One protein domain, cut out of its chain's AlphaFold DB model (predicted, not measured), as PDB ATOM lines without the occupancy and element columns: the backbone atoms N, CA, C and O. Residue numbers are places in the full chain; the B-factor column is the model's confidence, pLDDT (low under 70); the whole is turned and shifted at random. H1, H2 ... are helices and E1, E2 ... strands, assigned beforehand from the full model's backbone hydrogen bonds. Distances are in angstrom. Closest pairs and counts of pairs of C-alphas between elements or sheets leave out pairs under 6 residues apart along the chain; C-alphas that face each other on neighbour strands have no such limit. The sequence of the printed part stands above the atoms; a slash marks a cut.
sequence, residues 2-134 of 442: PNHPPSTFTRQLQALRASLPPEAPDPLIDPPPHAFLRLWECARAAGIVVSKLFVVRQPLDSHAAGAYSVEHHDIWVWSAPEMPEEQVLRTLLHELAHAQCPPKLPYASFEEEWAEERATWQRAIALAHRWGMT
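What this domain is: This is residues 2 to 134 of the 442 residues of an uncharacterized protein of Ktedonobacter racemifer DSM 44963 (UniProt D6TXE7). A small three-stranded sheet, E1 E3 E2, has the helix H3 packed over one face; H2 runs side by side with H3, and the long helix H4 crosses H3. H1 lies at the other end of the domain from H4 and only grazes the sheet; residues 18 to 24, of which 18 and 19 belong to H1, stick out as a free bend. The printed part has 133 residues, with four named helices and three named strands in the order H1 H2 E1 E2 E3 H3 H4; the sheet is mixed and the class is mostly helix. The whole is compact, with a radius of gyration of the C-alphas of 15.2 A and spans of 43 by 35 by 33 A.

Where its parts are: H1 is residues 8 to 19, 16.6 A long, and begins at C-alpha 8 (34.817, 49.577, -0.611). H2 is residues 34 to 45, 16.4 A. The strands are E1, residues 53 to 56, 9.6 A; E2, residues 66 to 68, 7.2 A; and E3, residues 75 to 78, 10.5 A, which begins at C-alpha 75 (27.484, 42.738, 1.977). H3 is residues 85 to 100, 22.3 A. H4, residues 110 to 130, is the longest helix at 29.8 A and ends at C-alpha 130 (10.574, 31.217, 1.157).

How they stand to each other: E3 is the inner strand. E1 is parallel to it at 19 degrees, with N 54 and O 75 2.8 A apart, within hydrogen-bond range. E2 and E3 form a hairpin, antiparallel at 176 degrees, with N 67 and O 76 at 3.0 A, also within range. H3 is on the sheet at a height of 8.2 A, over E3 and E2, and runs along the strands, at 16 degrees to E2 on the local plane; this makes two layers, helix on one face of a sheet. The closest C-alphas of H3 and E2 are those of Glu 95 and Tyr 68, 5.5 A apart. H2 touches H3, with residues 89 to 96 of H3 alone, at a shallow tilt of 18 degrees, the same way; the C-alphas of Phe 36 and Leu 89 are closest, 6.7 A. H2 only grazes the sheet with its residues 36 to 40. H4 touches H3 with residues 120 to 128 alone, opposite ways at a steep tilt of 68 degrees, only just short of about perpendicular; the C-alphas of His 94 and Ala 124 are closest, 5.1 A. H4 is not on the sheet, and H2 and H4 are near each other. H1 only grazes the sheet with its residues 9 to 13, and is apart from H2, H3 and H4. In H1, H2, H3 and H4 every O i to N i+4 pair is within hydrogen-bond range.

The domain as a whole: The two C-alphas farthest apart are those of Glu 23 and Ala 108, 45.5 A. The printed part has no cut. The link from H1 to H2, with 14 residues, is long; the others are short. The mean pLDDT of the printed part is 92.9, and residues 2 to 4 are under 70.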
ATOM      1  N   PRO A   2      44.727  40.108 -12.877       39.16
ATOM      2  CA  PRO A   2      44.618  41.550 -12.728       39.16
ATOM      3  C   PRO A   2      44.327  41.861 -11.254       39.16
ATOM      4  O   PRO A   2      43.415  41.279 -10.668       39.16
ATOM      5  N   ASN A   3      45.153  42.720 -10.651       47.38
ATOM      6  CA  ASN A   3      44.931  43.266  -9.315       47.38
ATOM      7  C   ASN A   3      43.680  44.142  -9.373       47.38
ATOM      8  O   ASN A   3      43.767  45.331  -9.677       47.38
ATOM      9  N   HIS A   4      42.511  43.550  -9.141       58.75
ATOM     10  CA  HIS A   4      41.314  44.340  -8.908       58.75
ATOM     11  C   HIS A   4      41.525  45.175  -7.640       58.75
ATOM     12  O   HIS A   4      42.052  44.647  -6.651       58.75
ATOM     13  N   PRO A   5      41.164  46.469  -7.661       72.75
ATOM     14  CA  PRO A   5      41.221  47.292  -6.466       72.75
ATOM     15  C   PRO A   5      40.386  46.644  -5.345       72.75
ATOM     16  O   PRO A   5      39.374  45.998  -5.624       72.75
ATOM     17  N   PRO A   6      40.818  46.757  -4.077       78.81
ATOM     18  CA  PRO A   6      40.061  46.221  -2.952       78.81
ATOM     19  C   PRO A   6      38.677  46.874  -2.879       78.81
ATOM     20  O   PRO A   6      38.556  48.093  -3.039       78.81
ATOM     21  N   SER A   7      37.648  46.067  -2.596       87.44
ATOM     22  CA  SER A   7      36.270  46.559  -2.498       87.44
ATOM     23  C   SER A   7      36.125  47.644  -1.432       87.44
ATOM     24  O   SER A   7      36.926  47.727  -0.495       87.44
ATOM     25  N   THR A   8      35.095  48.483  -1.559       88.94
ATOM     26  CA  THR A   8      34.817  49.577  -0.611       88.94
ATOM     27  C   THR A   8      34.770  49.084   0.835       88.94
ATOM     28  O   THR A   8      35.465  49.640   1.684       88.94
ATOM     29  N   PHE A   9      34.078  47.974   1.098       93.81
ATOM     30  CA  PHE A   9      33.996  47.390   2.441       93.81
ATOM     31  C   PHE A   9      35.330  46.795   2.907       93.81
ATOM     32  O   PHE A   9      35.674  46.904   4.080       93.81
ATOM     33  N   THR A  10      36.149  46.258   1.993       93.12
ATOM     34  CA  THR A  10      37.517  45.823   2.330       93.12
ATOM     35  C   THR A  10      38.375  47.007   2.790       93.12
ATOM     36  O   THR A  10      39.096  46.892   3.781       93.12
ATOM     37  N   ARG A  11      38.287  48.154   2.101       91.69
ATOM     38  CA  ARG A  11      39.015  49.378   2.472       91.69
ATOM     39  C   ARG A  11      38.523  49.952   3.802       91.69
ATOM     40  O   ARG A  11      39.349  50.284   4.647       91.69
ATOM     41  N   GLN A  12      37.208  50.012   4.015       92.75
ATOM     42  CA  GLN A  12      36.622  50.459   5.285       92.75
ATOM     43  C   GLN A  12      37.039  49.558   6.452       92.75
ATOM     44  O   GLN A  12      37.474  50.057   7.484       92.75
ATOM     45  N   LEU A  13      37.009  48.233   6.274       94.31
ATOM     46  CA  LEU A  13      37.466  47.286   7.292       94.31
ATOM     47  C   LEU A  13      38.961  47.453   7.612       94.31
ATOM     48  O   LEU A  13      39.359  47.354   8.771       94.31
ATOM     49  N   GLN A  14      39.803  47.710   6.606       93.38
ATOM     50  CA  GLN A  14      41.228  47.992   6.814       93.38
ATOM     51  C   GLN A  14      41.448  49.297   7.589       93.38
ATOM     52  O   GLN A  14      42.266  49.318   8.507       93.38
ATOM     53  N   ALA A  15      40.706  50.355   7.256       91.06
ATOM     54  CA  ALA A  15      40.752  51.619   7.987       91.06
ATOM     55  C   ALA A  15      40.302  51.438   9.446       91.06
ATOM     56  O   ALA A  15      40.984  51.897  10.360       91.06
ATOM     57  N   LEU A  16      39.221  50.684   9.670       91.81
ATOM     58  CA  LEU A  16      38.731  50.356  11.005       91.81
ATOM     59  C   LEU A  16      39.787  49.590  11.816       91.81
ATOM     60  O   LEU A  16      40.131  50.007  12.917       91.81
ATOM     61  N   ARG A  17      40.383  48.535  11.242       93.94
ATOM     62  CA  ARG A  17      41.492  47.787  11.865       93.94
ATOM     63  C   ARG A  17      42.668  48.683  12.249       93.94
ATOM     64  O   ARG A  17      43.237  48.492  13.313       93.94
ATOM     65  N   ALA A  18      43.024  49.646  11.401       92.12
ATOM     66  CA  ALA A  18      44.116  50.580  11.672       92.12
ATOM     67  C   ALA A  18      43.777  51.605  12.769       92.12
ATOM     68  O   ALA A  18      44.683  52.105  13.429       92.12
ATOM     69  N   SER A  19      42.493  51.921  12.960       90.75
ATOM     70  CA  SER A  19      42.033  52.859  13.994       90.75
ATOM     71  C   SER A  19      41.926  52.237  15.391       90.75
ATOM     72  O   SER A  19      41.863  52.958  16.385       90.75
ATOM     73  N   LEU A  20      41.898  50.905  15.474       90.44
ATOM     74  CA  LEU A  20      41.741  50.182  16.728       90.44
ATOM     75  C   LEU A  20      43.066  50.033  17.488       90.44
ATOM     76  O   LEU A  20      44.127  49.896  16.873       90.44
ATOM     77  N   PRO A  21      43.029  50.017  18.836       92.50
ATOM     78  CA  PRO A  21      44.220  49.738  19.624       92.50
ATOM     79  C   PRO A  21      44.737  48.316  19.331       92.50
ATOM     80  O   PRO A  21      43.933  47.430  19.039       92.50
ATOM     81  N   PRO A  22      46.054  48.050  19.464       89.25
ATOM     82  CA  PRO A  22      46.658  46.757  19.110       89.25
ATOM     83  C   PRO A  22      46.059  45.538  19.828       89.25
ATOM     84  O   PRO A  22      46.194  44.410  19.366       89.25
ATOM     85  N   GLU A  23      45.433  45.773  20.979       92.50
ATOM     86  CA  GLU A  23      44.834  44.764  21.857       92.50
ATOM     87  C   GLU A  23      43.349  44.510  21.545       92.50
ATOM     88  O   GLU A  23      42.755  43.582  22.097       92.50
ATOM     89  N   ALA A  24      42.730  45.331  20.688       90.69
ATOM     90  CA  ALA A  24      41.335  45.155  20.313       90.69
ATOM     91  C   ALA A  24      41.140  43.848  19.525       90.69
ATOM     92  O   ALA A  24      41.989  43.480  18.707       90.69
ATOM     93  N   PRO A  25      40.009  43.147  19.723       91.06
ATOM     94  CA  PRO A  25      39.668  42.003  18.888       91.06
ATOM     95  C   PRO A  25      39.534  42.433  17.422       91.06
ATOM     96  O   PRO A  25      39.128  43.563  17.143       91.06
ATOM     97  N   ASP A  26      39.821  41.518  16.489       93.25
ATOM     98  CA  ASP A  26      39.605  41.786  15.063       93.25
ATOM     99  C   ASP A  26      38.139  42.215  14.848       93.25
ATOM    100  O   ASP A  26      37.225  41.513  15.308       93.25
ATOM    101  N   PRO A  27      37.891  43.366  14.191       94.69
ATOM    102  CA  PRO A  27      36.540  43.823  13.912       94.69
ATOM    103  C   PRO A  27      35.770  42.854  13.011       94.69
ATOM    104  O   PRO A  27      34.545  42.892  13.035       94.69
ATOM    105  N   LEU A  28      36.434  41.977  12.249       96.56
ATOM    106  CA  LEU A  28      35.777  40.929  11.467       96.56
ATOM    107  C   LEU A  28      35.515  39.670  12.312       96.56
ATOM    108  O   LEU A  28      36.405  39.155  12.986       96.56
ATOM    109  N   ILE A  29      34.301  39.128  12.224       95.75
ATOM    110  CA  ILE A  29      33.942  37.815  12.767       95.75
ATOM    111  C   ILE A  29      34.188  36.768  11.676       95.75
ATOM    112  O   ILE A  29      33.392  36.625  10.749       95.75
ATOM    113  N   ASP A  30      35.309  36.054  11.790       92.56
ATOM    114  CA  ASP A  30      35.718  34.997  10.860       92.56
ATOM    115  C   ASP A  30      36.039  33.694  11.627       92.56
ATOM    116  O   ASP A  30      36.905  33.713  12.510       92.56
ATOM    117  N   PRO A  31      35.351  32.567  11.344       91.00
ATOM    118  CA  PRO A  31      34.251  32.425  10.383       91.00
ATOM    119  C   PRO A  31      32.964  33.151  10.822       91.00
ATOM    120  O   PRO A  31      32.710  33.258  12.026       91.00
ATOM    121  N   PRO A  32      32.112  33.601   9.873       94.38
ATOM    122  CA  PRO A  32      30.779  34.102  10.194       94.38
ATOM    123  C   PRO A  32      29.947  33.059  10.962       94.38
ATOM    124  O   PRO A  32      30.088  31.859  10.696       94.38
ATOM    125  N   PRO A  33      29.045  33.471  11.873       94.31
ATOM    126  CA  PRO A  33      28.213  32.523  12.608       94.31
ATOM    127  C   PRO A  33      27.323  31.683  11.674       94.31
ATOM    128  O   PRO A  33      26.899  32.134  10.608       94.31
ATOM    129  N   HIS A  34      27.007  30.448  12.079       95.31
ATOM    130  CA  HIS A  34      26.345  29.460  11.213       95.31
ATOM    131  C   HIS A  34      25.015  29.931  10.606       95.31
ATOM    132  O   HIS A  34      24.735  29.620   9.448       95.31
ATOM    133  N   ALA A  35      24.202  30.686  11.350       95.06
ATOM    134  CA  ALA A  35      22.927  31.201  10.850       95.06
ATOM    135  C   ALA A  35      23.107  32.152   9.647       95.06
ATOM    136  O   ALA A  35      22.341  32.091   8.685       95.06
ATOM    137  N   PHE A  36      24.176  32.953   9.651       96.81
ATOM    138  CA  PHE A  36      24.526  33.880   8.575       96.81
ATOM    139  C   PHE A  36      24.994  33.126   7.334       96.81
ATOM    140  O   PHE A  36      24.543  33.412   6.227       96.81
ATOM    141  N   LEU A  37      25.859  32.123   7.521       95.81
ATOM    142  CA  LEU A  37      26.316  31.260   6.431       95.81
ATOM    143  C   LEU A  37      25.142  30.534   5.769       95.81
ATOM    144  O   LEU A  37      25.066  30.488   4.545       95.81
ATOM    145  N   ARG A  38      24.179  30.049   6.562       96.44
ATOM    146  CA  ARG A  38      22.964  29.417   6.038       96.44
ATOM    147  C   ARG A  38      22.147  30.376   5.165       96.44
ATOM    148  O   ARG A  38      21.741  29.990   4.072       96.44
ATOM    149  N   LEU A  39      21.916  31.615   5.611       96.81
ATOM    150  CA  LEU A  39      21.231  32.637   4.802       96.81
ATOM    151  C   LEU A  39      21.997  32.958   3.514       96.81
ATOM    152  O   LEU A  39      21.403  33.052   2.439       96.81
ATOM    153  N   TRP A  40      23.319  33.070   3.615       97.44
ATOM    154  CA  TRP A  40      24.200  33.323   2.481       97.44
ATOM    155  C   TRP A  40      24.131  32.214   1.422       97.44
ATOM    156  O   TRP A  40      24.056  32.479   0.221       97.44
ATOM    157  N   GLU A  41      24.107  30.956   1.861       97.06
ATOM    158  CA  GLU A  41      23.936  29.789   0.996       97.06
ATOM    159  C   GLU A  41      22.547  29.754   0.350       97.06
ATOM    160  O   GLU A  41      22.445  29.512  -0.856       97.06
ATOM    161  N   CYS A  42      21.483  30.059   1.105       97.62
ATOM    162  CA  CYS A  42      20.128  30.184   0.562       97.62
ATOM    163  C   CYS A  42      20.045  31.256  -0.536       97.62
ATOM    164  O   CYS A  42      19.439  31.012  -1.581       97.62
ATOM    165  N   ALA A  43      20.693  32.407  -0.337       97.56
ATOM    166  CA  ALA A  43      20.740  33.479  -1.325       97.56
ATOM    167  C   ALA A  43      21.434  33.044  -2.622       97.56
ATOM    168  O   ALA A  43      20.878  33.204  -3.711       97.56
ATOM    169  N   ARG A  44      22.612  32.415  -2.507       97.62
ATOM    170  CA  ARG A  44      23.350  31.883  -3.664       97.62
ATOM    171  C   ARG A  44      22.555  30.811  -4.405       97.62
ATOM    172  O   ARG A  44      22.487  30.840  -5.630       97.62
ATOM    173  N   ALA A  45      21.911  29.897  -3.678       97.44
ATOM    174  CA  ALA A  45      21.059  28.865  -4.268       97.44
ATOM    175  C   ALA A  45      19.828  29.451  -4.983       97.44
ATOM    176  O   ALA A  45      19.364  28.886  -5.972       97.44
ATOM    177  N   ALA A  46      19.320  30.597  -4.519       96.81
ATOM    178  CA  ALA A  46      18.231  31.337  -5.154       96.81
ATOM    179  C   ALA A  46      18.679  32.205  -6.349       96.81
ATOM    180  O   ALA A  46      17.845  32.894  -6.937       96.81
ATOM    181  N   GLY A  47      19.967  32.182  -6.713       97.38
ATOM    182  CA  GLY A  47      20.518  32.951  -7.829       97.38
ATOM    183  C   GLY A  47      20.746  34.434  -7.529       97.38
ATOM    184  O   GLY A  47      20.926  35.212  -8.462       97.38
ATOM    185  N   ILE A  48      20.738  34.841  -6.255       97.62
ATOM    186  CA  ILE A  48      21.070  36.214  -5.861       97.62
ATOM    187  C   ILE A  48      22.581  36.415  -6.039       97.62
ATOM    188  O   ILE A  48      23.387  35.620  -5.546       97.62
ATOM    189  N   VAL A  49      22.964  37.469  -6.763       95.25
ATOM    190  CA  VAL A  49      24.367  37.769  -7.068       95.25
ATOM    191  C   VAL A  49      25.023  38.405  -5.848       95.25
ATOM    192  O   VAL A  49      24.795  39.571  -5.544       95.25
ATOM    193  N   VAL A  50      25.846  37.621  -5.154       95.88
ATOM    194  CA  VAL A  50      26.608  38.060  -3.979       95.88
ATOM    195  C   VAL A  50      28.045  37.538  -4.011       95.88
ATOM    196  O   VAL A  50      28.305  36.390  -4.383       95.88
ATOM    197  N   SER A  51      28.983  38.381  -3.586       95.25
ATOM    198  CA  SER A  51      30.426  38.131  -3.579       95.25
ATOM    199  C   SER A  51      30.896  37.718  -2.179       95.25
ATOM    200  O   SER A  51      30.955  36.514  -1.888       95.25
ATOM    201  N   LYS A  52      31.180  38.682  -1.291       95.62
ATOM    202  CA  LYS A  52      31.660  38.453   0.081       95.62
ATOM    203  C   LYS A  52      30.644  38.911   1.122       95.62
ATOM    204  O   LYS A  52      29.965  39.916   0.930       95.62
ATOM    205  N   LEU A  53      30.609  38.189   2.239       97.44
ATOM    206  CA  LEU A  53      29.882  38.563   3.448       97.44
ATOM    207  C   LEU A  53      30.882  38.977   4.529       97.44
ATOM    208  O   LEU A  53      31.775  38.200   4.869       97.44
ATOM    209  N   PHE A  54      30.702  40.169   5.087       97.69
ATOM    210  CA  PHE A  54      31.461  40.675   6.225       97.69
ATOM    211  C   PHE A  54      30.534  40.788   7.440       97.69
ATOM    212  O   PHE A  54      29.673  41.659   7.489       97.69
ATOM    213  N   VAL A  55      30.705  39.923   8.439       97.56
ATOM    214  CA  VAL A  55      30.020  40.085   9.732       97.56
ATOM    215  C   VAL A  55      30.992  40.788  10.668       97.56
ATOM    216  O   VAL A  55      32.063  40.254  10.946       97.56
ATOM    217  N   VAL A  56      30.666  42.004  11.101       96.88
ATOM    218  CA  VAL A  56      31.604  42.876  11.824       96.88
ATOM    219  C   VAL A  56      31.129  43.178  13.243       96.88
ATOM    220  O   VAL A  56      29.937  43.318  13.488       96.88
ATOM    221  N   ARG A  57      32.061  43.290  14.193       95.19
ATOM    222  CA  ARG A  57      31.799  43.619  15.611       95.19
ATOM    223  C   ARG A  57      31.495  45.094  15.833       95.19
ATOM    224  O   ARG A  57      30.874  45.464  16.823       95.19
ATOM    225  N   GLN A  58      31.980  45.924  14.923       93.56
ATOM    226  CA  GLN A  58      31.832  47.370  14.921       93.56
ATOM    227  C   GLN A  58      31.360  47.775  13.529       93.56
ATOM    228  O   GLN A  58      31.823  47.181  12.549       93.56
ATOM    229  N   PRO A  59      30.446  48.742  13.424       93.25
ATOM    230  CA  PRO A  59      29.876  49.100  12.141       93.25
ATOM    231  C   PRO A  59      30.935  49.750  11.236       93.25
ATOM    232  O   PRO A  59      31.776  50.517  11.703       93.25
ATOM    233  N   LEU A  60      30.898  49.438   9.933       91.50
ATOM    234  CA  LEU A  60      31.768  50.095   8.942       91.50
ATOM    235  C   LEU A  60      31.293  51.521   8.615       91.50
ATOM    236  O   LEU A  60      32.080  52.338   8.141       91.50
ATOM    237  N   ASP A  61      30.019  51.803   8.893       85.44
ATOM    238  CA  ASP A  61      29.387  53.117   8.855       85.44
ATOM    239  C   ASP A  61      28.582  53.303  10.147       85.44
ATOM    240  O   ASP A  61      27.683  52.514  10.432       85.44
ATOM    241  N   SER A  62      28.881  54.346  10.926       79.12
ATOM    242  CA  SER A  62      28.210  54.633  12.201       79.12
ATOM    243  C   SER A  62      26.699  54.860  12.090       79.12
ATOM    244  O   SER A  62      26.020  54.908  13.114       79.12
ATOM    245  N   HIS A  63      26.174  55.038  10.878       77.69
ATOM    246  CA  HIS A  63      24.762  55.300  10.617       77.69
ATOM    247  C   HIS A  63      23.994  54.090  10.072       77.69
ATOM    248  O   HIS A  63      22.785  54.199   9.878       77.69
ATOM    249  N   ALA A  64      24.655  52.952   9.848       86.88
ATOM    250  CA  ALA A  64      24.029  51.769   9.272       86.88
ATOM    251  C   ALA A  64      24.298  50.510  10.106       86.88
ATOM    252  O   ALA A  64      25.372  50.323  10.675       86.88
ATOM    253  N   ALA A  65      23.318  49.606  10.149       93.12
ATOM    254  CA  ALA A  65      23.493  48.271  10.727       93.12
ATOM    255  C   ALA A  65      24.033  47.253   9.704       93.12
ATOM    256  O   ALA A  65      24.437  46.153  10.075       93.12
ATOM    257  N   GLY A  66      24.044  47.604   8.420       96.31
ATOM    258  CA  GLY A  66      24.566  46.806   7.320       96.31
ATOM    259  C   GLY A  66      24.500  47.592   6.016       96.31
ATOM    260  O   GLY A  66      23.885  48.657   5.973       96.31
ATOM    261  N   ALA A  67      25.172  47.104   4.975       95.88
ATOM    262  CA  ALA A  67      25.030  47.658   3.632       95.88
ATOM    263  C   ALA A  67      25.399  46.644   2.543       95.88
ATOM    264  O   ALA A  67      26.292  45.803   2.717       95.88
ATOM    265  N   TYR A  68      24.787  46.817   1.375       95.94
ATOM    266  CA  TYR A  68      25.100  46.135   0.126       95.94
ATOM    267  C   TYR A  68      25.866  47.044  -0.851       95.94
ATOM    268  O   TYR A  68      25.483  48.182  -1.120       95.94
ATOM    269  N   SER A  69      26.951  46.531  -1.439       93.81
ATOM    270  CA  SER A  69      27.705  47.220  -2.491       93.81
ATOM    271  C   SER A  69      27.224  46.783  -3.873       93.81
ATOM    272  O   SER A  69      27.499  45.663  -4.294       93.81
ATOM    273  N   VAL A  70      26.595  47.692  -4.625       90.75
ATOM    274  CA  VAL A  70      26.152  47.423  -6.009       90.75
ATOM    275  C   VAL A  70      27.325  47.077  -6.936       90.75
ATOM    276  O   VAL A  70      27.198  46.199  -7.781       90.75
ATOM    277  N   GLU A  71      28.470  47.745  -6.768       90.94
ATOM    278  CA  GLU A  71      29.652  47.573  -7.626       90.94
ATOM    279  C   GLU A  71      30.367  46.233  -7.395       90.94
ATOM    280  O   GLU A  71      30.795  45.581  -8.344       90.94
ATOM    281  N   HIS A  72      30.512  45.825  -6.131       93.00
ATOM    282  CA  HIS A  72      31.309  44.650  -5.757       93.00
ATOM    283  C   HIS A  72      30.459  43.432  -5.386       93.00
ATOM    284  O   HIS A  72      31.001  42.345  -5.198       93.00
ATOM    285  N   HIS A  73      29.143  43.607  -5.257       94.31
ATOM    286  CA  HIS A  73      28.196  42.619  -4.735       94.31
ATOM    287  C   HIS A  73      28.550  42.095  -3.334       94.31
ATOM    288  O   HIS A  73      28.174  40.983  -2.957       94.31
ATOM    289  N   ASP A  74      29.313  42.870  -2.569       96.19
ATOM    290  CA  ASP A  74      29.673  42.552  -1.193       96.19
ATOM    291  C   ASP A  74      28.561  43.025  -0.242       96.19
ATOM    292  O   ASP A  74      27.877  44.005  -0.530       96.19
ATOM    293  N   ILE A  75      28.403  42.350   0.896       97.62
ATOM    294  CA  ILE A  75      27.484  42.738   1.977       97.62
ATOM    295  C   ILE A  75      28.258  42.781   3.286       97.62
ATOM    296  O   ILE A  75      29.041  41.869   3.565       97.62
ATOM    297  N   TRP A  76      28.008  43.792   4.115       97.50
ATOM    298  CA  TRP A  76      28.407  43.763   5.518       97.50
ATOM    299  C   TRP A  76      27.210  43.929   6.451       97.50
ATOM    300  O   TRP A  76      26.225  44.567   6.090       97.50
ATOM    301  N   VAL A  77      27.305  43.348   7.646       97.94
ATOM    302  CA  VAL A  77      26.312  43.473   8.721       97.94
ATOM    303  C   VAL A  77      27.005  43.597  10.075       97.94
ATOM    304  O   VAL A  77      28.001  42.917  10.343       97.94
ATOM    305  N   TRP A  78      26.484  44.472  10.928       97.31
ATOM    306  CA  TRP A  78      26.967  44.700  12.284       97.31
ATOM    307  C   TRP A  78      26.345  43.706  13.263       97.31
ATOM    308  O   TRP A  78      25.128  43.620  13.389       97.31
ATOM    309  N   SER A  79      27.195  42.975  13.980       95.94
ATOM    310  CA  SER A  79      26.816  42.040  15.033       95.94
ATOM    311  C   SER A  79      27.586  42.370  16.309       95.94
ATOM    312  O   SER A  79      28.746  41.975  16.466       95.94
ATOM    313  N   ALA A  80      26.935  43.068  17.237       91.75
ATOM    314  CA  ALA A  80      27.460  43.289  18.581       91.75
ATOM    315  C   ALA A  80      26.959  42.206  19.563       91.75
ATOM    316  O   ALA A  80      25.881  41.651  19.345       91.75
ATOM    317  N   PRO A  81      27.707  41.878  20.636       87.88
ATOM    318  CA  PRO A  81      27.292  40.880  21.632       87.88
ATOM    319  C   PRO A  81      25.932  41.149  22.297       87.88
ATOM    320  O   PRO A  81      25.256  40.216  22.717       87.88
ATOM    321  N   GLU A  82      25.552  42.417  22.414       91.19
ATOM    322  CA  GLU A  82      24.301  42.891  23.004       91.19
ATOM    323  C   GLU A  82      23.107  42.853  22.040       91.19
ATOM    324  O   GLU A  82      21.965  42.978  22.484       91.19
ATOM    325  N   MET A  83      23.348  42.678  20.737       92.12
ATOM    326  CA  MET A  83      22.285  42.636  19.737       92.12
ATOM    327  C   MET A  83      21.683  41.228  19.636       92.12
ATOM    328  O   MET A  83      22.427  40.257  19.471       92.12
ATOM    329  N   PRO A  84      20.346  41.088  19.667       94.12
ATOM    330  CA  PRO A  84      19.690  39.819  19.377       94.12
ATOM    331  C   PRO A  84      20.098  39.283  17.998       94.12
ATOM    332  O   PRO A  84      20.016  40.004  17.003       94.12
ATOM    333  N   GLU A  85      20.491  38.006  17.914       94.88
ATOM    334  CA  GLU A  85      20.914  37.383  16.645       94.88
ATOM    335  C   GLU A  85      19.838  37.534  15.557       94.88
ATOM    336  O   GLU A  85      20.150  37.865  14.415       94.88
ATOM    337  N   GLU A  86      18.562  37.381  15.923       95.88
ATOM    338  CA  GLU A  86      17.423  37.553  15.015       95.88
ATOM    339  C   GLU A  86      17.379  38.949  14.379       95.88
ATOM    340  O   GLU A  86      17.107  39.066  13.185       95.88
ATOM    341  N   GLN A  87      17.709  40.002  15.138       95.44
ATOM    342  CA  GLN A  87      17.777  41.366  14.613       95.44
ATOM    343  C   GLN A  87      18.867  41.485  13.545       95.44
ATOM    344  O   GLN A  87      18.622  42.048  12.481       95.44
ATOM    345  N   VAL A  88      20.047  40.914  13.788       96.88
ATOM    346  CA  VAL A  88      21.148  40.965  12.818       96.88
ATOM    347  C   VAL A  88      20.828  40.132  11.568       96.88
ATOM    348  O   VAL A  88      21.132  40.540  10.445       96.88
ATOM    349  N   LEU A  89      20.173  38.978  11.729       98.00
ATOM    350  CA  LEU A  89      19.727  38.146  10.606       98.00
ATOM    351  C   LEU A  89      18.652  38.845   9.761       98.00
ATOM    352  O   LEU A  89      18.665  38.697   8.537       98.00
ATOM    353  N   ARG A  90      17.763  39.639  10.375       97.88
ATOM    354  CA  ARG A  90      16.837  40.521   9.644       97.88
ATOM    355  C   ARG A  90      17.588  41.548   8.803       97.88
ATOM    356  O   ARG A  90      17.266  41.688   7.627       97.88
ATOM    357  N   THR A  91      18.611  42.198   9.360       97.25
ATOM    358  CA  THR A  91      19.467  43.126   8.602       97.25
ATOM    359  C   THR A  91      20.154  42.418   7.435       97.25
ATOM    360  O   THR A  91      20.148  42.921   6.319       97.25
ATOM    361  N   LEU A  92      20.677  41.202   7.626       98.44
ATOM    362  CA  LEU A  92      21.246  40.437   6.510       98.44
ATOM    363  C   LEU A  92      20.197  40.128   5.428       98.44
ATOM    364  O   LEU A  92      20.499  40.220   4.242       98.44
ATOM    365  N   LEU A  93      18.969  39.767   5.810       98.44
ATOM    366  CA  LEU A  93      17.873  39.547   4.860       98.44
ATOM    367  C   LEU A  93      17.491  40.820   4.099       98.44
ATOM    368  O   LEU A  93      17.186  40.729   2.909       98.44
ATOM    369  N   HIS A  94      17.550  41.978   4.757       98.19
ATOM    370  CA  HIS A  94      17.379  43.285   4.134       98.19
ATOM    371  C   HIS A  94      18.443  43.546   3.057       98.19
ATOM    372  O   HIS A  94      18.112  43.755   1.890       98.19
ATOM    373  N   GLU A  95      19.724  43.382   3.393       98.06
ATOM    374  CA  GLU A  95      20.818  43.576   2.430       98.06
ATOM    375  C   GLU A  95      20.792  42.549   1.283       98.06
ATOM    376  O   GLU A  95      21.107  42.861   0.133       98.06
ATOM    377  N   LEU A  96      20.358  41.315   1.555       98.50
ATOM    378  CA  LEU A  96      20.126  40.307   0.518       98.50
ATOM    379  C   LEU A  96      18.956  40.675  -0.406       98.50
ATOM    380  O   LEU A  96      18.987  40.334  -1.591       98.50
ATOM    381  N   ALA A  97      17.936  41.367   0.102       98.19
ATOM    382  CA  ALA A  97      16.840  41.877  -0.711       98.19
ATOM    383  C   ALA A  97      17.298  43.023  -1.629       98.19
ATOM    384  O   ALA A  97      16.895  43.038  -2.796       98.19
ATOM    385  N   HIS A  98      18.202  43.899  -1.170       97.00
ATOM    386  CA  HIS A  98      18.903  44.836  -2.057       97.00
ATOM    387  C   HIS A  98      19.727  44.100  -3.119       97.00
ATOM    388  O   HIS A  98      19.655  44.439  -4.295       97.00
ATOM    389  N   ALA A  99      20.465  43.047  -2.759       97.19
ATOM    390  CA  ALA A  99      21.224  42.269  -3.741       97.19
ATOM    391  C   ALA A  99      20.326  41.557  -4.773       97.19
ATOM    392  O   ALA A  99      20.704  41.412  -5.936       97.19
ATOM    393  N   GLN A 100      19.124  41.123  -4.372       97.50
ATOM    394  CA  GLN A 100      18.147  40.506  -5.274       97.50
ATOM    395  C   GLN A 100      17.593  41.500  -6.299       97.50
ATOM    396  O   GLN A 100      17.341  41.121  -7.445       97.50
ATOM    397  N   CYS A 101      17.387  42.751  -5.895       95.81
ATOM    398  CA  CYS A 101      16.922  43.817  -6.769       95.81
ATOM    399  C   CYS A 101      17.743  45.084  -6.501       95.81
ATOM    400  O   CYS A 101      17.309  45.930  -5.719       95.81
ATOM    401  N   PRO A 102      18.934  45.204  -7.122       92.38
ATOM    402  CA  PRO A 102      19.838  46.313  -6.857       92.38
ATOM    403  C   PRO A 102      19.174  47.673  -7.099       92.38
ATOM    404  O   PRO A 102      18.492  47.835  -8.120       92.38
ATOM    405  N   PRO A 103      19.391  48.652  -6.202       87.38
ATOM    406  CA  PRO A 103      18.791  49.972  -6.328       87.38
ATOM    407  C   PRO A 103      19.293  50.693  -7.583       87.38
ATOM    408  O   PRO A 103      20.448  50.548  -7.997       87.38
ATOM    409  N   LYS A 104      18.419  51.501  -8.188       87.38
ATOM    410  CA  LYS A 104      18.759  52.360  -9.330       87.38
ATOM    411  C   LYS A 104      19.099  53.754  -8.822       87.38
ATOM    412  O   LYS A 104      18.221  54.587  -8.659       87.38
ATOM    413  N   LEU A 105      20.381  53.977  -8.565       86.25
ATOM    414  CA  LEU A 105      20.885  55.259  -8.080       86.25
ATOM    415  C   LEU A 105      21.250  56.202  -9.246       86.25
ATOM    416  O   LEU A 105      21.704  55.716 -10.289       86.25
ATOM    417  N   PRO A 106      21.144  57.534  -9.066       88.12
ATOM    418  CA  PRO A 106      20.535  58.228  -7.923       88.12
ATOM    419  C   PRO A 106      18.996  58.241  -7.998       88.12
ATOM    420  O   PRO A 106      18.435  58.190  -9.091       88.12
ATOM    421  N   TYR A 107      18.331  58.354  -6.846       89.00
ATOM    422  CA  TYR A 107      16.884  58.590  -6.776       89.00
ATOM    423  C   TYR A 107      16.545  60.051  -7.092       89.00
ATOM    424  O   TYR A 107      17.361  60.943  -6.863       89.00
ATOM    425  N   ALA A 108      15.338  60.302  -7.607       88.06
ATOM    426  CA  ALA A 108      14.875  61.661  -7.884       88.06
ATOM    427  C   ALA A 108      14.293  62.365  -6.646       88.06
ATOM    428  O   ALA A 108      14.185  63.588  -6.636       88.06
ATOM    429  N   SER A 109      13.876  61.606  -5.627       90.31
ATOM    430  CA  SER A 109      13.233  62.128  -4.415       90.31
ATOM    431  C   SER A 109      13.355  61.160  -3.239       90.31
ATOM    432  O   SER A 109      13.578  59.960  -3.433       90.31
ATOM    433  N   PHE A 110      13.126  61.668  -2.026       91.12
ATOM    434  CA  PHE A 110      13.020  60.842  -0.822       91.12
ATOM    435  C   PHE A 110      11.859  59.853  -0.905       91.12
ATOM    436  O   PHE A 110      11.981  58.717  -0.468       91.12
ATOM    437  N   GLU A 111      10.731  60.242  -1.492       93.00
ATOM    438  CA  GLU A 111       9.568  59.370  -1.627       93.00
ATOM    439  C   GLU A 111       9.849  58.168  -2.534       93.00
ATOM    440  O   GLU A 111       9.367  57.067  -2.252       93.00
ATOM    441  N   GLU A 112      10.633  58.364  -3.599       93.31
ATOM    442  CA  GLU A 112      11.088  57.285  -4.481       93.31
ATOM    443  C   GLU A 112      12.057  56.346  -3.757       93.31
ATOM    444  O   GLU A 112      11.847  55.131  -3.767       93.31
ATOM    445  N   GLU A 113      13.063  56.899  -3.073       92.62
ATOM    446  CA  GLU A 113      14.002  56.125  -2.254       92.62
ATOM    447  C   GLU A 113      13.265  55.286  -1.198       92.62
ATOM    448  O   GLU A 113      13.489  54.081  -1.085       92.62
ATOM    449  N   TRP A 114      12.298  55.878  -0.491       93.06
ATOM    450  CA  TRP A 114      11.518  55.175   0.531       93.06
ATOM    451  C   TRP A 114      10.509  54.180  -0.030       93.06
ATOM    452  O   TRP A 114      10.157  53.205   0.638       93.06
ATOM    453  N   ALA A 115      10.005  54.396  -1.244       93.69
ATOM    454  CA  ALA A 115       9.221  53.376  -1.927       93.69
ATOM    455  C   ALA A 115      10.077  52.132  -2.211       93.69
ATOM    456  O   ALA A 115       9.597  51.018  -1.984       93.69
ATOM    457  N   GLU A 116      11.334  52.316  -2.623       94.25
ATOM    458  CA  GLU A 116      12.277  51.211  -2.814       94.25
ATOM    459  C   GLU A 116      12.688  50.567  -1.480       94.25
ATOM    460  O   GLU A 116      12.763  49.340  -1.399       94.25
ATOM    461  N   GLU A 117      12.864  51.343  -0.410       94.38
ATOM    462  CA  GLU A 117      13.148  50.821   0.935       94.38
ATOM    463  C   GLU A 117      11.996  49.944   1.457       94.38
ATOM    464  O   GLU A 117      12.195  48.793   1.852       94.38
ATOM    465  N   ARG A 118      10.743  50.418   1.350       95.25
ATOM    466  CA  ARG A 118       9.550  49.613   1.685       95.25
ATOM    467  C   ARG A 118       9.479  48.333   0.856       95.25
ATOM    468  O   ARG A 118       9.184  47.262   1.393       95.25
ATOM    469  N   ALA A 119       9.754  48.423  -0.447       96.06
ATOM    470  CA  ALA A 119       9.797  47.255  -1.320       96.06
ATOM    471  C   ALA A 119      10.922  46.285  -0.914       96.06
ATOM    472  O   ALA A 119      10.738  45.067  -0.979       96.06
ATOM    473  N   THR A 120      12.061  46.798  -0.449       97.19
ATOM    474  CA  THR A 120      13.188  45.996   0.043       97.19
ATOM    475  C   THR A 120      12.810  45.214   1.292       97.19
ATOM    476  O   THR A 120      12.988  43.995   1.301       97.19
ATOM    477  N   TRP A 121      12.169  45.840   2.279       97.19
ATOM    478  CA  TRP A 121      11.662  45.129   3.457       97.19
ATOM    479  C   TRP A 121      10.608  44.074   3.114       97.19
ATOM    480  O   TRP A 121      10.681  42.943   3.597       97.19
ATOM    481  N   GLN A 122       9.670  44.380   2.214       97.50
ATOM    482  CA  GLN A 122       8.694  43.392   1.739       97.50
ATOM    483  C   GLN A 122       9.371  42.196   1.053       97.50
ATOM    484  O   GLN A 122       8.975  41.044   1.264       97.50
ATOM    485  N   ARG A 123      10.420  42.443   0.260       97.94
ATOM    486  CA  ARG A 123      11.238  41.385  -0.347       97.94
ATOM    487  C   ARG A 123      11.995  40.583   0.711       97.94
ATOM    488  O   ARG A 123      11.982  39.359   0.628       97.94
ATOM    489  N   ALA A 124      12.585  41.224   1.718       98.19
ATOM    490  CA  ALA A 124      13.283  40.555   2.818       98.19
ATOM    491  C   ALA A 124      12.352  39.601   3.588       98.19
ATOM    492  O   ALA A 124      12.695  38.435   3.803       98.19
ATOM    493  N   ILE A 125      11.131  40.051   3.897       98.19
ATOM    494  CA  ILE A 125      10.077  39.222   4.500       98.19
ATOM    495  C   ILE A 125       9.747  38.037   3.578       98.19
ATOM    496  O   ILE A 125       9.763  36.880   4.004       98.19
ATOM    497  N   ALA A 126       9.515  38.282   2.285       97.94
ATOM    498  CA  ALA A 126       9.211  37.220   1.325       97.94
ATOM    499  C   ALA A 126      10.351  36.190   1.176       97.94
ATOM    500  O   ALA A 126      10.082  34.995   1.005       97.94
ATOM    501  N   LEU A 127      11.614  36.625   1.253       98.06
ATOM    502  CA  LEU A 127      12.787  35.746   1.292       98.06
ATOM    503  C   LEU A 127      12.785  34.884   2.560       98.06
ATOM    504  O   LEU A 127      12.924  33.663   2.461       98.06
ATOM    505  N   ALA A 128      12.532  35.484   3.727       97.62
ATOM    506  CA  ALA A 128      12.436  34.766   4.996       97.62
ATOM    507  C   ALA A 128      11.357  33.673   4.954       97.62
ATOM    508  O   ALA A 128      11.617  32.524   5.319       97.62
ATOM    509  N   HIS A 129      10.169  33.993   4.426       96.94
ATOM    510  CA  HIS A 129       9.094  33.018   4.219       96.94
ATOM    511  C   HIS A 129       9.521  31.879   3.294       96.94
ATOM    512  O   HIS A 129       9.336  30.705   3.622       96.94
ATOM    513  N   ARG A 130      10.131  32.206   2.149       97.25
ATOM    514  CA  ARG A 130      10.574  31.217   1.157       97.25
ATOM    515  C   ARG A 130      11.620  30.252   1.711       97.25
ATOM    516  O   ARG A 130      11.657  29.097   1.296       97.25
ATOM    517  N   TRP A 131      12.464  30.714   2.628       97.44
ATOM    518  CA  TRP A 131      13.547  29.924   3.217       97.44
ATOM    519  C   TRP A 131      13.192  29.293   4.570       97.44
ATOM    520  O   TRP A 131      14.059  28.712   5.226       97.44
ATOM    521  N   GLY A 132      11.919  29.356   4.981       96.00
ATOM    522  CA  GLY A 132      11.435  28.737   6.218       96.00
ATOM    523  C   GLY A 132      11.923  29.433   7.493       96.00
ATOM    524  O   GLY A 132      12.052  28.793   8.533       96.00
ATOM    525  N   MET A 133      12.219  30.731   7.416       96.31
ATOM    526  CA  MET A 133      12.702  31.570   8.518       96.31
ATOM    527  C   MET A 133      11.667  32.629   8.926       96.31
ATOM    528  O   MET A 133      12.011  33.749   9.280       96.31
ATOM    529  N   THR A 134      10.381  32.274   8.883       95.56
ATOM    530  CA  THR A 134       9.263  33.187   9.195       95.56
ATOM    531  C   THR A 134       9.318  33.763  10.607       95.56
ATOM    532  O   THR A 134       8.846  34.867  10.827       95.56
TER     533      THR A 134